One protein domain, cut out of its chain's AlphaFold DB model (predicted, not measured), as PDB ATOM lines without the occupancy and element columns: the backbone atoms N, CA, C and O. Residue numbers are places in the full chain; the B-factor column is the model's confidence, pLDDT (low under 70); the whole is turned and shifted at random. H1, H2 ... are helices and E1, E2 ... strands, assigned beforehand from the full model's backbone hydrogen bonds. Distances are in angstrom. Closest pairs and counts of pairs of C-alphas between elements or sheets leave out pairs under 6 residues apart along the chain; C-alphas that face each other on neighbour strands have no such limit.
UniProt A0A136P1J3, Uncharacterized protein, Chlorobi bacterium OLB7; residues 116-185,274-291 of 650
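This is residues 116 to 185 and 274 to 291 of the 650 residues of an uncharacterized protein of Chlorobi bacterium OLB7 (UniProt A0A136P1J3). A tiny two-stranded ribbon, E1 and E2, sits at one end of a small cluster of crossed helices, in which H3, H4 and H5 meet pairwise. H2 runs back beside the first part of H3, H1 packs on H2 and H4, and residues 283 to 291 of H5 stick out. The 88 printed residues run H1, E1, H2, H3, E2, H4, H5; the class is mostly helix, and the ribbon is antiparallel. The whole is compact, with a radius of gyration of the C-alphas of 13.5 A, and only just elongated, spanning 43 by 28 by 21 A.

E1 is residues 125 to 127 and E2 164 to 166. H4, residues 167 to 184, is 25.7 A long; H5, 274 to 291, is 25.9 A; H3, 143 to 158, is 22.4 A. H2 is 128 to 135. H1, 116 to 120, begins at C-alpha 116 (120.832, 157.462, 210.605); H5 ends at C-alpha 291 (108.082, 154.247, 244.793).

E1 and E2 are antiparallel, with N 126 and O 165 3.0 A apart, within hydrogen-bond range. H1 touches H2, closest C-alphas Ile 119 and Val 131, 6.0 A. H1 touches residues 167 to 171 of H4, closest C-alphas Lys 116 and Glu 171, 6.5 A. H2 and H3, a helical hairpin, only just touch, with 3 pairs of C-alphas within 8 A, the closest Phe 135 and Ser 145, 5.9 A; their shallow tilt is 9 degrees, opposite ways. H3 touches H4 with residues 144 to 148 alone, closest C-alphas Phe 144 and Ile 174, 6.9 A, a steep tilt of 60 degrees. Residues 274 to 281 of H5 touch H3, closest C-alphas Val 147 and Val 278, 6.4 A. H4 touches H5, closest C-alphas Ile 177 and Val 278, 6.8 A. Every O i to N i+4 pair is within hydrogen-bond range in H1, H2, H3 and H4, and 13 of 14 in H5.

The C-alphas farthest apart, Gly 122 and Leu 291, are 44.9 A apart. Residues 186 to 273 are not printed; C-alphas 185 and 274 are 17.4 A apart. Of the links printed whole, none is long. Residues 285 to 291 have pLDDT under 70.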
ATOM      1  N   LYS A 116     119.544 157.238 211.268       97.62
ATOM      2  CA  LYS A 116     120.832 157.462 210.605       97.62
ATOM      3  C   LYS A 116     120.653 158.286 209.330       97.62
ATOM      4  O   LYS A 116     121.319 159.309 209.167       97.62
ATOM      5  N   TRP A 117     119.732 157.884 208.456       96.88
ATOM      6  CA  TRP A 117     119.490 158.577 207.188       96.88
ATOM      7  C   TRP A 117     118.945 159.989 207.381       96.88
ATOM      8  O   TRP A 117     119.463 160.936 206.786       96.88
ATOM      9  N   TYR A 118     117.931 160.156 208.230       97.75
ATOM     10  CA  TYR A 118     117.274 161.446 208.431       97.75
ATOM     11  C   TYR A 118     118.192 162.490 209.079       97.75
ATOM     12  O   TYR A 118     118.165 163.662 208.689       97.75
ATOM     13  N   ILE A 119     119.008 162.068 210.050       97.81
ATOM     14  CA  ILE A 119     119.914 162.948 210.793       97.81
ATOM     15  C   ILE A 119     121.121 163.337 209.936       97.81
ATOM     16  O   ILE A 119     121.457 164.519 209.861       97.81
ATOM     17  N   PHE A 120     121.771 162.369 209.285       97.44
ATOM     18  CA  PHE A 120     123.035 162.620 208.591       97.44
ATOM     19  C   PHE A 120     122.857 163.064 207.145       97.44
ATOM     20  O   PHE A 120     123.686 163.824 206.655       97.44
ATOM     21  N   ARG A 121     121.791 162.634 206.455       94.69
ATOM     22  CA  ARG A 121     121.533 162.973 205.041       94.69
ATOM     23  C   ARG A 121     122.752 162.728 204.137       94.69
ATOM     24  O   ARG A 121     123.071 163.525 203.264       94.69
ATOM     25  N   GLY A 122     123.476 161.637 204.399       93.50
ATOM     26  CA  GLY A 122     124.701 161.267 203.684       93.50
ATOM     27  C   GLY A 122     125.974 161.999 204.127       93.50
ATOM     28  O   GLY A 122     127.061 161.625 203.687       93.50
ATOM     29  N   GLU A 123     125.892 162.997 205.010       96.69
ATOM     30  CA  GLU A 123     127.081 163.629 205.586       96.69
ATOM     31  C   GLU A 123     127.787 162.668 206.559       96.69
ATOM     32  O   GLU A 123     127.130 161.953 207.316       96.69
ATOM     33  N   PRO A 124     129.129 162.631 206.586       95.88
ATOM     34  CA  PRO A 124     129.857 161.680 207.426       95.88
ATOM     35  C   PRO A 124     129.862 162.066 208.911       95.88
ATOM     36  O   PRO A 124     130.056 161.195 209.758       95.88
ATOM     37  N   VAL A 125     129.678 163.349 209.237       97.56
ATOM     38  CA  VAL A 125     129.780 163.906 210.595       97.56
ATOM     39  C   VAL A 125     128.721 164.987 210.778       97.56
ATOM     40  O   VAL A 125     128.505 165.790 209.872       97.56
ATOM     41  N   LYS A 126     128.091 165.033 211.957       97.75
ATOM     42  CA  LYS A 126     127.106 166.057 212.327       97.75
ATOM     43  C   LYS A 126     127.400 166.655 213.708       97.75
ATOM     44  O   LYS A 126     127.796 165.915 214.613       97.75
ATOM     45  N   PRO A 127     127.180 167.967 213.917       97.25
ATOM     46  CA  PRO A 127     127.221 168.564 215.250       97.25
ATOM     47  C   PRO A 127     126.154 167.953 216.163       97.25
ATOM     48  O   PRO A 127     124.999 167.802 215.760       97.25
ATOM     49  N   LEU A 128     126.489 167.678 217.424       97.31
ATOM     50  CA  LEU A 128     125.571 167.034 218.373       97.31
ATOM     51  C   LEU A 128     124.287 167.839 218.580       97.31
ATOM     52  O   LEU A 128     123.207 167.271 218.683       97.31
ATOM     53  N   ARG A 129     124.374 169.174 218.569       96.19
ATOM     54  CA  ARG A 129     123.194 170.043 218.672       96.19
ATOM     55  C   ARG A 129     122.197 169.815 217.530       96.19
ATOM     56  O   ARG A 129     120.993 169.898 217.759       96.19
ATOM     57  N   GLU A 130     122.681 169.563 216.315       97.69
ATOM     58  CA  GLU A 130     121.828 169.242 215.164       97.69
ATOM     59  C   GLU A 130     121.224 167.842 215.308       97.69
ATOM     60  O   GLU A 130     120.017 167.689 215.125       97.69
ATOM     61  N   VAL A 131     122.029 166.857 215.718       98.06
ATOM     62  CA  VAL A 131     121.567 165.484 215.994       98.06
ATOM     63  C   VAL A 131     120.429 165.487 217.022       98.06
ATOM     64  O   VAL A 131     119.356 164.948 216.758       98.06
ATOM     65  N   MET A 132     120.615 166.171 218.156       97.81
ATOM     66  CA  MET A 132     119.609 166.278 219.219       97.81
ATOM     67  C   MET A 132     118.333 166.993 218.763       97.81
ATOM     68  O   MET A 132     117.232 166.586 219.124       97.81
ATOM     69  N   LEU A 133     118.455 168.043 217.945       97.44
ATOM     70  CA  LEU A 133     117.293 168.731 217.383       97.44
ATOM     71  C   LEU A 133     116.494 167.801 216.461       97.44
ATOM     72  O   LEU A 133     115.265 167.792 216.515       97.44
ATOM     73  N   ARG A 134     117.180 167.007 215.631       97.94
ATOM     74  CA  ARG A 134     116.553 166.071 214.691       97.94
ATOM     75  C   ARG A 134     115.831 164.922 215.390       97.94
ATOM     76  O   ARG A 134     114.795 164.504 214.883       97.94
ATOM     77  N   PHE A 135     116.314 164.461 216.547       97.81
ATOM     78  CA  PHE A 135     115.593 163.482 217.370       97.81
ATOM     79  C   PHE A 135     114.184 163.944 217.739       97.81
ATOM     80  O   PHE A 135     113.265 163.134 217.735       97.81
ATOM     81  N   GLY A 136     113.993 165.247 217.968       96.94
ATOM     82  CA  GLY A 136     112.684 165.808 218.308       96.94
ATOM     83  C   GLY A 136     111.609 165.617 217.234       96.94
ATOM     84  O   GLY A 136     110.439 165.850 217.518       96.94
ATOM     85  N   ALA A 137     111.976 165.193 216.017       97.69
ATOM     86  CA  ALA A 137     111.024 164.910 214.948       97.69
ATOM     87  C   ALA A 137     110.216 163.625 215.189       97.69
ATOM     88  O   ALA A 137     109.182 163.431 214.546       97.69
ATOM     89  N   PHE A 138     110.680 162.759 216.092       96.94
ATOM     90  CA  PHE A 138     110.108 161.446 216.351       96.94
ATOM     91  C   PHE A 138     109.485 161.405 217.746       96.94
ATOM     92  O   PHE A 138     110.128 161.762 218.728       96.94
ATOM     93  N   GLY A 139     108.218 160.994 217.822       93.50
ATOM     94  CA  GLY A 139     107.521 160.775 219.095       93.50
ATOM     95  C   GLY A 139     107.481 159.310 219.536       93.50
ATOM     96  O   GLY A 139     107.180 159.026 220.688       93.50
ATOM     97  N   ASP A 140     107.765 158.390 218.619       96.56
ATOM     98  CA  ASP A 140     107.846 156.960 218.901       96.56
ATOM     99  C   ASP A 140     109.236 156.566 219.381       96.56
ATOM    100  O   ASP A 140     110.202 157.279 219.126       96.56
ATOM    101  N   TYR A 141     109.334 155.422 220.064       96.44
ATOM    102  CA  TYR A 141     110.609 154.877 220.545       96.44
ATOM    103  C   TYR A 141     111.455 155.912 221.310       96.44
ATOM    104  O   TYR A 141     112.658 156.050 221.082       96.44
ATOM    105  N   GLU A 142     110.814 156.641 222.233       95.06
ATOM    106  CA  GLU A 142     111.401 157.778 222.963       95.06
ATOM    107  C   GLU A 142     112.746 157.439 223.630       95.06
ATOM    108  O   GLU A 142     113.639 158.292 223.688       95.06
ATOM    109  N   TYR A 143     112.933 156.173 224.031       96.31
ATOM    110  CA  TYR A 143     114.175 155.654 224.608       96.31
ATOM    111  C   TYR A 143     115.415 155.969 223.763       96.31
ATOM    112  O   TYR A 143     116.468 156.240 224.335       96.31
ATOM    113  N   PHE A 144     115.322 156.001 222.426       97.56
ATOM    114  CA  PHE A 144     116.469 156.372 221.594       97.56
ATOM    115  C   PHE A 144     116.948 157.782 221.913       97.56
ATOM    116  O   PHE A 144     118.139 157.991 222.128       97.56
ATOM    117  N   SER A 145     116.026 158.744 221.961       96.62
ATOM    118  CA  SER A 145     116.364 160.144 222.206       96.62
ATOM    119  C   SER A 145     116.868 160.363 223.634       96.62
ATOM    120  O   SER A 145     117.883 161.034 223.824       96.62
ATOM    121  N   THR A 146     116.220 159.742 224.622       96.44
ATOM    122  CA  THR A 146     116.547 159.920 226.041       96.44
ATOM    123  C   THR A 146     117.886 159.284 226.392       96.44
ATOM    124  O   THR A 146     118.776 159.961 226.906       96.44
ATOM    125  N   VAL A 147     118.087 158.014 226.035       96.94
ATOM    126  CA  VAL A 147     119.335 157.296 226.331       96.94
ATOM    127  C   VAL A 147     120.509 157.893 225.549       96.94
ATOM    128  O   VAL A 147     121.614 158.013 226.086       96.94
ATOM    129  N   PHE A 148     120.289 158.322 224.301       97.50
ATOM    130  CA  PHE A 148     121.322 159.016 223.534       97.50
ATOM    131  C   PHE A 148     121.691 160.364 224.172       97.50
ATOM    132  O   PHE A 148     122.879 160.666 224.284       97.50
ATOM    133  N   ALA A 149     120.716 161.147 224.652       97.00
ATOM    134  CA  ALA A 149     120.970 162.406 225.359       97.00
ATOM    135  C   ALA A 149     121.830 162.201 226.615       97.00
ATOM    136  O   ALA A 149     122.828 162.900 226.797       97.00
ATOM    137  N   GLU A 150     121.474 161.220 227.448       96.25
ATOM    138  CA  GLU A 150     122.223 160.864 228.660       96.25
ATOM    139  C   GLU A 150     123.656 160.421 228.325       96.25
ATOM    140  O   GLU A 150     124.623 160.809 228.991       96.25
ATOM    141  N   TRP A 151     123.817 159.632 227.258       95.88
ATOM    142  CA  TRP A 151     125.133 159.226 226.775       95.88
ATOM    143  C   TRP A 151     125.970 160.429 226.321       95.88
ATOM    144  O   TRP A 151     127.134 160.531 226.719       95.88
ATOM    145  N   VAL A 152     125.383 161.357 225.555       95.88
ATOM    146  CA  VAL A 152     126.050 162.592 225.111       95.88
ATOM    147  C   VAL A 152     126.464 163.455 226.303       95.88
ATOM    148  O   VAL A 152     127.614 163.887 226.356       95.88
ATOM    149  N   GLU A 153     125.579 163.686 227.275       94.75
ATOM    150  CA  GLU A 153     125.869 164.515 228.455       94.75
ATOM    151  C   GLU A 153     127.054 163.959 229.254       94.75
ATOM    152  O   GLU A 153     127.976 164.692 229.646       94.75
ATOM    153  N   ARG A 154     127.082 162.639 229.446       94.12
ATOM    154  CA  ARG A 154     128.205 161.980 230.109       94.12
ATOM    155  C   ARG A 154     129.490 162.103 229.292       94.12
ATOM    156  O   ARG A 154     130.529 162.441 229.856       94.12
ATOM    157  N   LYS A 155     129.428 161.908 227.971       93.50
ATOM    158  CA  LYS A 155     130.597 162.056 227.092       93.50
ATOM    159  C   LYS A 155     131.146 163.478 227.068       93.50
ATOM    160  O   LYS A 155     132.360 163.647 227.124       93.50
ATOM    161  N   GLN A 156     130.286 164.493 227.071       93.88
ATOM    162  CA  GLN A 156     130.691 165.900 227.169       93.88
ATOM    163  C   GLN A 156     131.318 166.238 228.527       93.88
ATOM    164  O   GLN A 156     132.241 167.050 228.605       93.88
ATOM    165  N   SER A 157     130.859 165.585 229.599       93.44
ATOM    166  CA  SER A 157     131.445 165.731 230.939       93.44
ATOM    167  C   SER A 157     132.862 165.148 231.026       93.44
ATOM    168  O   SER A 157     133.697 165.656 231.774       93.44
ATOM    169  N   GLU A 158     133.144 164.096 230.256       92.75
ATOM    170  CA  GLU A 158     134.464 163.458 230.165       92.75
ATOM    171  C   GLU A 158     135.398 164.175 229.179       92.75
ATOM    172  O   GLU A 158     136.598 164.302 229.436       92.75
ATOM    173  N   ARG A 159     134.856 164.635 228.045       91.38
ATOM    174  CA  ARG A 159     135.591 165.242 226.930       91.38
ATOM    175  C   ARG A 159     134.967 166.584 226.564       91.38
ATOM    176  O   ARG A 159     133.930 166.645 225.915       91.38
ATOM    177  N   THR A 160     135.656 167.671 226.902       88.69
ATOM    178  CA  THR A 160     135.174 169.038 226.633       88.69
ATOM    179  C   THR A 160     135.062 169.368 225.138       88.69
ATOM    180  O   THR A 160     134.373 170.312 224.786       88.69
ATOM    181  N   THR A 161     135.726 168.613 224.258       90.62
ATOM    182  CA  THR A 161     135.732 168.824 222.799       90.62
ATOM    183  C   THR A 161     134.736 167.940 222.040       90.62
ATOM    184  O   THR A 161     134.770 167.890 220.811       90.62
ATOM    185  N   PHE A 162     133.867 167.204 222.740       91.50
ATOM    186  CA  PHE A 162     132.886 166.322 222.110       91.50
ATOM    187  C   PHE A 162     131.655 167.115 221.643       91.50
ATOM    188  O   PHE A 162     130.619 167.129 222.307       91.50
ATOM    189  N   ASP A 163     131.795 167.794 220.500       95.50
ATOM    190  CA  ASP A 163     130.766 168.672 219.914       95.50
ATOM    191  C   ASP A 163     130.118 168.105 218.635       95.50
ATOM    192  O   ASP A 163     129.084 168.605 218.177       95.50
ATOM    193  N   ALA A 164     130.699 167.054 218.053       96.69
ATOM    194  CA  ALA A 164     130.230 166.404 216.833       96.69
ATOM    195  C   ALA A 164     130.397 164.882 216.915       96.69
ATOM    196  O   ALA A 164     131.223 164.386 217.677       96.69
ATOM    197  N   ILE A 165     129.613 164.158 216.118       97.38
ATOM    198  CA  ILE A 165     129.624 162.694 216.051       97.38
ATOM    199  C   ILE A 165     129.606 162.234 214.593       97.38
ATOM    200  O   ILE A 165     128.945 162.839 213.741       97.38
ATOM    201  N   SER A 166     130.348 161.169 214.295       97.44
ATOM    202  CA  SER A 166     130.339 160.546 212.970       97.44
ATOM    203  C   SER A 166     129.107 159.655 212.765       97.44
ATOM    204  O   SER A 166     128.542 159.125 213.719       97.44
ATOM    205  N   SER A 167     128.696 159.446 211.512       97.31
ATOM    206  CA  SER A 167     127.548 158.590 211.173       97.31
ATOM    207  C   SER A 167     127.747 157.142 211.634       97.31
ATOM    208  O   SER A 167     126.811 156.506 212.117       97.31
ATOM    209  N   THR A 168     128.978 156.634 211.543       96.12
ATOM    210  CA  THR A 168     129.331 155.271 211.960       96.12
ATOM    211  C   THR A 168     129.344 155.119 213.477       96.12
ATOM    212  O   THR A 168     128.890 154.100 213.991       96.12
ATOM    213  N   GLU A 169     129.841 156.115 214.213       95.75
ATOM    214  CA  GLU A 169     129.770 156.125 215.676       95.75
ATOM    215  C   GLU A 169     128.322 156.234 216.155       95.75
ATOM    216  O   GLU A 169     127.910 155.457 217.013       95.75
ATOM    217  N   PHE A 170     127.529 157.117 215.546       97.88
ATOM    218  CA  PHE A 170     126.103 157.242 215.831       97.88
ATOM    219  C   PHE A 170     125.366 155.913 215.639       97.88
ATOM    220  O   PHE A 170     124.700 155.449 216.558       97.88
ATOM    221  N   GLU A 171     125.531 155.262 214.487       97.06
ATOM    222  CA  GLU A 171     124.924 153.958 214.197       97.06
ATOM    223  C   GLU A 171     125.303 152.901 215.241       97.06
ATOM    224  O   GLU A 171     124.434 152.189 215.740       97.06
ATOM    225  N   ARG A 172     126.583 152.834 215.633       95.94
ATOM    226  CA  ARG A 172     127.045 151.918 216.688       95.94
ATOM    227  C   ARG A 172     126.371 152.202 218.028       95.94
ATOM    228  O   ARG A 172     125.990 151.258 218.717       95.94
ATOM    229  N   VAL A 173     126.234 153.475 218.405       96.50
ATOM    230  CA  VAL A 173     125.586 153.879 219.662       96.50
ATOM    231  C   VAL A 173     124.100 153.529 219.633       96.50
ATOM    232  O   VAL A 173     123.628 152.889 220.565       96.50
ATOM    233  N   ILE A 174     123.378 153.878 218.565       97.69
ATOM    234  CA  ILE A 174     121.942 153.591 218.424       97.69
ATOM    235  C   ILE A 174     121.668 152.094 218.428       97.69
ATOM    236  O   ILE A 174     120.820 151.644 219.196       97.69
ATOM    237  N   ARG A 175     122.422 151.319 217.645       95.94
ATOM    238  CA  ARG A 175     122.302 149.860 217.634       95.94
ATOM    239  C   ARG A 175     122.510 149.282 219.024       95.94
ATOM    240  O   ARG A 175     121.731 148.457 219.473       95.94
ATOM    241  N   ARG A 176     123.524 149.760 219.742       94.31
ATOM    242  CA  ARG A 176     123.805 149.274 221.088       94.31
ATOM    243  C   ARG A 176     122.749 149.674 222.116       94.31
ATOM    244  O   ARG A 176     122.466 148.876 223.004       94.31
ATOM    245  N   ILE A 177     122.189 150.880 222.020       95.88
ATOM    246  CA  ILE A 177     121.034 151.273 222.837       95.88
ATOM    247  C   ILE A 177     119.904 150.271 222.597       95.88
ATOM    248  O   ILE A 177     119.373 149.711 223.551       95.88
ATOM    249  N   ASP A 178     119.594 149.992 221.334       95.44
ATOM    250  CA  ASP A 178     118.502 149.098 220.964       95.44
ATOM    251  C   ASP A 178     118.732 147.657 221.427       95.44
ATOM    252  O   ASP A 178     117.862 147.071 222.068       95.44
ATOM    253  N   ASP A 179     119.929 147.113 221.186       93.81
ATOM    254  CA  ASP A 179     120.317 145.769 221.613       93.81
ATOM    255  C   ASP A 179     120.134 145.604 223.126       93.81
ATOM    256  O   ASP A 179     119.662 144.570 223.591       93.81
ATOM    257  N   GLN A 180     120.475 146.626 223.913       91.50
ATOM    258  CA  GLN A 180     120.350 146.572 225.369       91.50
ATOM    259  C   GLN A 180     118.914 146.683 225.854       91.50
ATOM    260  O   GLN A 180     118.549 145.975 226.792       91.50
ATOM    261  N   ILE A 181     118.104 147.527 225.214       92.69
ATOM    262  CA  ILE A 181     116.669 147.584 225.492       92.69
ATOM    263  C   ILE A 181     116.042 146.223 225.179       92.69
ATOM    264  O   ILE A 181     115.440 145.631 226.069       92.69
ATOM    265  N   LEU A 182     116.285 145.669 223.989       92.00
ATOM    266  CA  LEU A 182     115.759 144.368 223.560       92.00
ATOM    267  C   LEU A 182     116.227 143.218 224.453       92.00
ATOM    268  O   LEU A 182     115.434 142.338 224.779       92.00
ATOM    269  N   LEU A 183     117.492 143.234 224.880       89.25
ATOM    270  CA  LEU A 183     118.007 142.279 225.858       89.25
ATOM    271  C   LEU A 183     117.317 142.428 227.206       89.25
ATOM    272  O   LEU A 183     117.204 141.446 227.907       89.25
ATOM    273  N   SER A 184     116.875 143.616 227.607       88.06
ATOM    274  CA  SER A 184     116.191 143.807 228.891       88.06
ATOM    275  C   SER A 184     114.676 143.598 228.842       88.06
ATOM    276  O   SER A 184     114.063 143.487 229.902       88.06
ATOM    277  N   CYS A 185     114.080 143.538 227.648       90.88
ATOM    278  CA  CYS A 185     112.636 143.439 227.471       90.88
ATOM    279  C   CYS A 185     112.080 142.102 227.975       90.88
ATOM    280  O   CYS A 185     112.649 141.038 227.721       90.88
ATOM    281  N   LEU A 274     128.534 153.045 227.863       79.88
ATOM    282  CA  LEU A 274     127.154 153.060 227.368       79.88
ATOM    283  C   LEU A 274     126.238 152.071 228.121       79.88
ATOM    284  O   LEU A 274     125.129 152.463 228.472       79.88
ATOM    285  N   ASP A 275     126.741 150.897 228.523       80.50
ATOM    286  CA  ASP A 275     125.992 149.933 229.352       80.50
ATOM    287  C   ASP A 275     125.525 150.530 230.676       80.50
ATOM    288  O   ASP A 275     124.424 150.254 231.141       80.50
ATOM    289  N   ALA A 276     126.382 151.315 231.325       83.62
ATOM    290  CA  ALA A 276     126.048 151.894 232.615       83.62
ATOM    291  C   ALA A 276     124.932 152.939 232.486       83.62
ATOM    292  O   ALA A 276     124.094 153.009 233.378       83.62
ATOM    293  N   VAL A 277     124.893 153.697 231.381       82.44
ATOM    294  CA  VAL A 277     123.809 154.661 231.117       82.44
ATOM    295  C   VAL A 277     122.509 153.926 230.834       82.44
ATOM    296  O   VAL A 277     121.522 154.186 231.508       82.44
ATOM    297  N   VAL A 278     122.514 152.934 229.947       81.06
ATOM    298  CA  VAL A 278     121.280 152.208 229.614       81.06
ATOM    299  C   VAL A 278     120.747 151.436 230.825       81.06
ATOM    300  O   VAL A 278     119.555 151.482 231.111       81.06
ATOM    301  N   ARG A 279     121.612 150.788 231.619       82.56
ATOM    302  CA  ARG A 279     121.184 150.138 232.872       82.56
ATOM    303  C   ARG A 279     120.650 151.141 233.887       82.56
ATOM    304  O   ARG A 279     119.699 150.827 234.597       82.56
ATOM    305  N   GLN A 280     121.259 152.321 233.996       85.06
ATOM    306  CA  GLN A 280     120.761 153.376 234.877       85.06
ATOM    307  C   GLN A 280     119.387 153.872 234.417       85.06
ATOM    308  O   GLN A 280     118.512 154.039 235.262       85.06
ATOM    309  N   HIS A 281     119.189 154.039 233.112       83.31
ATOM    310  CA  HIS A 281     117.912 154.414 232.515       83.31
ATOM    311  C   HIS A 281     116.826 153.369 232.829       83.31
ATOM    312  O   HIS A 281     115.826 153.684 233.468       83.31
ATOM    313  N   LEU A 282     117.095 152.093 232.529       81.12
ATOM    314  CA  LEU A 282     116.177 150.978 232.792       81.12
ATOM    315  C   LEU A 282     115.833 150.814 234.284       81.12
ATOM    316  O   LEU A 282     114.684 150.577 234.650       81.12
ATOM    317  N   THR A 283     116.821 150.947 235.172       82.38
ATOM    318  CA  THR A 283     116.595 150.807 236.623       82.38
ATOM    319  C   THR A 283     115.964 152.045 237.262       82.38
ATOM    320  O   THR A 283     115.281 151.921 238.282       82.38
ATOM    321  N   GLY A 284     116.184 153.229 236.685       74.25
ATOM    322  CA  GLY A 284     115.609 154.492 237.139       74.25
ATOM    323  C   GLY A 284     114.086 154.498 237.043       74.25
ATOM    324  O   GLY A 284     113.420 154.864 238.016       74.25
ATOM    325  N   ASP A 285     113.544 154.003 235.929       60.19
ATOM    326  CA  ASP A 285     112.096 153.884 235.730       60.19
ATOM    327  C   ASP A 285     111.459 152.863 236.674       60.19
ATOM    328  O   ASP A 285     110.412 153.121 237.273       60.19
ATOM    329  N   GLN A 286     112.127 151.734 236.910       59.06
ATOM    330  CA  GLN A 286     111.623 150.706 237.821       59.06
ATOM    331  C   GLN A 286     111.610 151.172 239.281       59.06
ATOM    332  O   GLN A 286     110.633 150.957 239.997       59.06
ATOM    333  N   ALA A 287     112.641 151.902 239.717       55.97
ATOM    334  CA  ALA A 287     112.661 152.499 241.048       55.97
ATOM    335  C   ALA A 287     111.566 153.567 241.223       55.97
ATOM    336  O   ALA A 287     110.965 153.662 242.296       55.97
ATOM    337  N   ALA A 288     111.281 154.359 240.183       53.22
ATOM    338  CA  ALA A 288     110.197 155.339 240.202       53.22
ATOM    339  C   ALA A 288     108.813 154.666 240.270       53.22
ATOM    340  O   ALA A 288     107.964 155.093 241.062       53.22
ATOM    341  N   ALA A 289     108.604 153.583 239.516       53.97
ATOM    342  CA  ALA A 289     107.384 152.779 239.553       53.97
ATOM    343  C   ALA A 289     107.172 152.101 240.922       53.97
ATOM    344  O   ALA A 289     106.073 152.166 241.479       53.97
ATOM    345  N   ASP A 290     108.225 151.544 241.523       49.78
ATOM    346  CA  ASP A 290     108.171 150.915 242.850       49.78
ATOM    347  C   ASP A 290     107.874 151.926 243.973       49.78
ATOM    348  O   ASP A 290     107.127 151.632 244.914       49.78
ATOM    349  N   LEU A 291     108.408 153.150 243.874       55.91
ATOM    350  CA  LEU A 291     108.082 154.247 244.793       55.91
ATOM    351  C   LEU A 291     106.630 154.729 244.641       55.91
ATOM    352  O   LEU A 291     106.022 155.120 245.641       55.91
TER     353      LEU A 291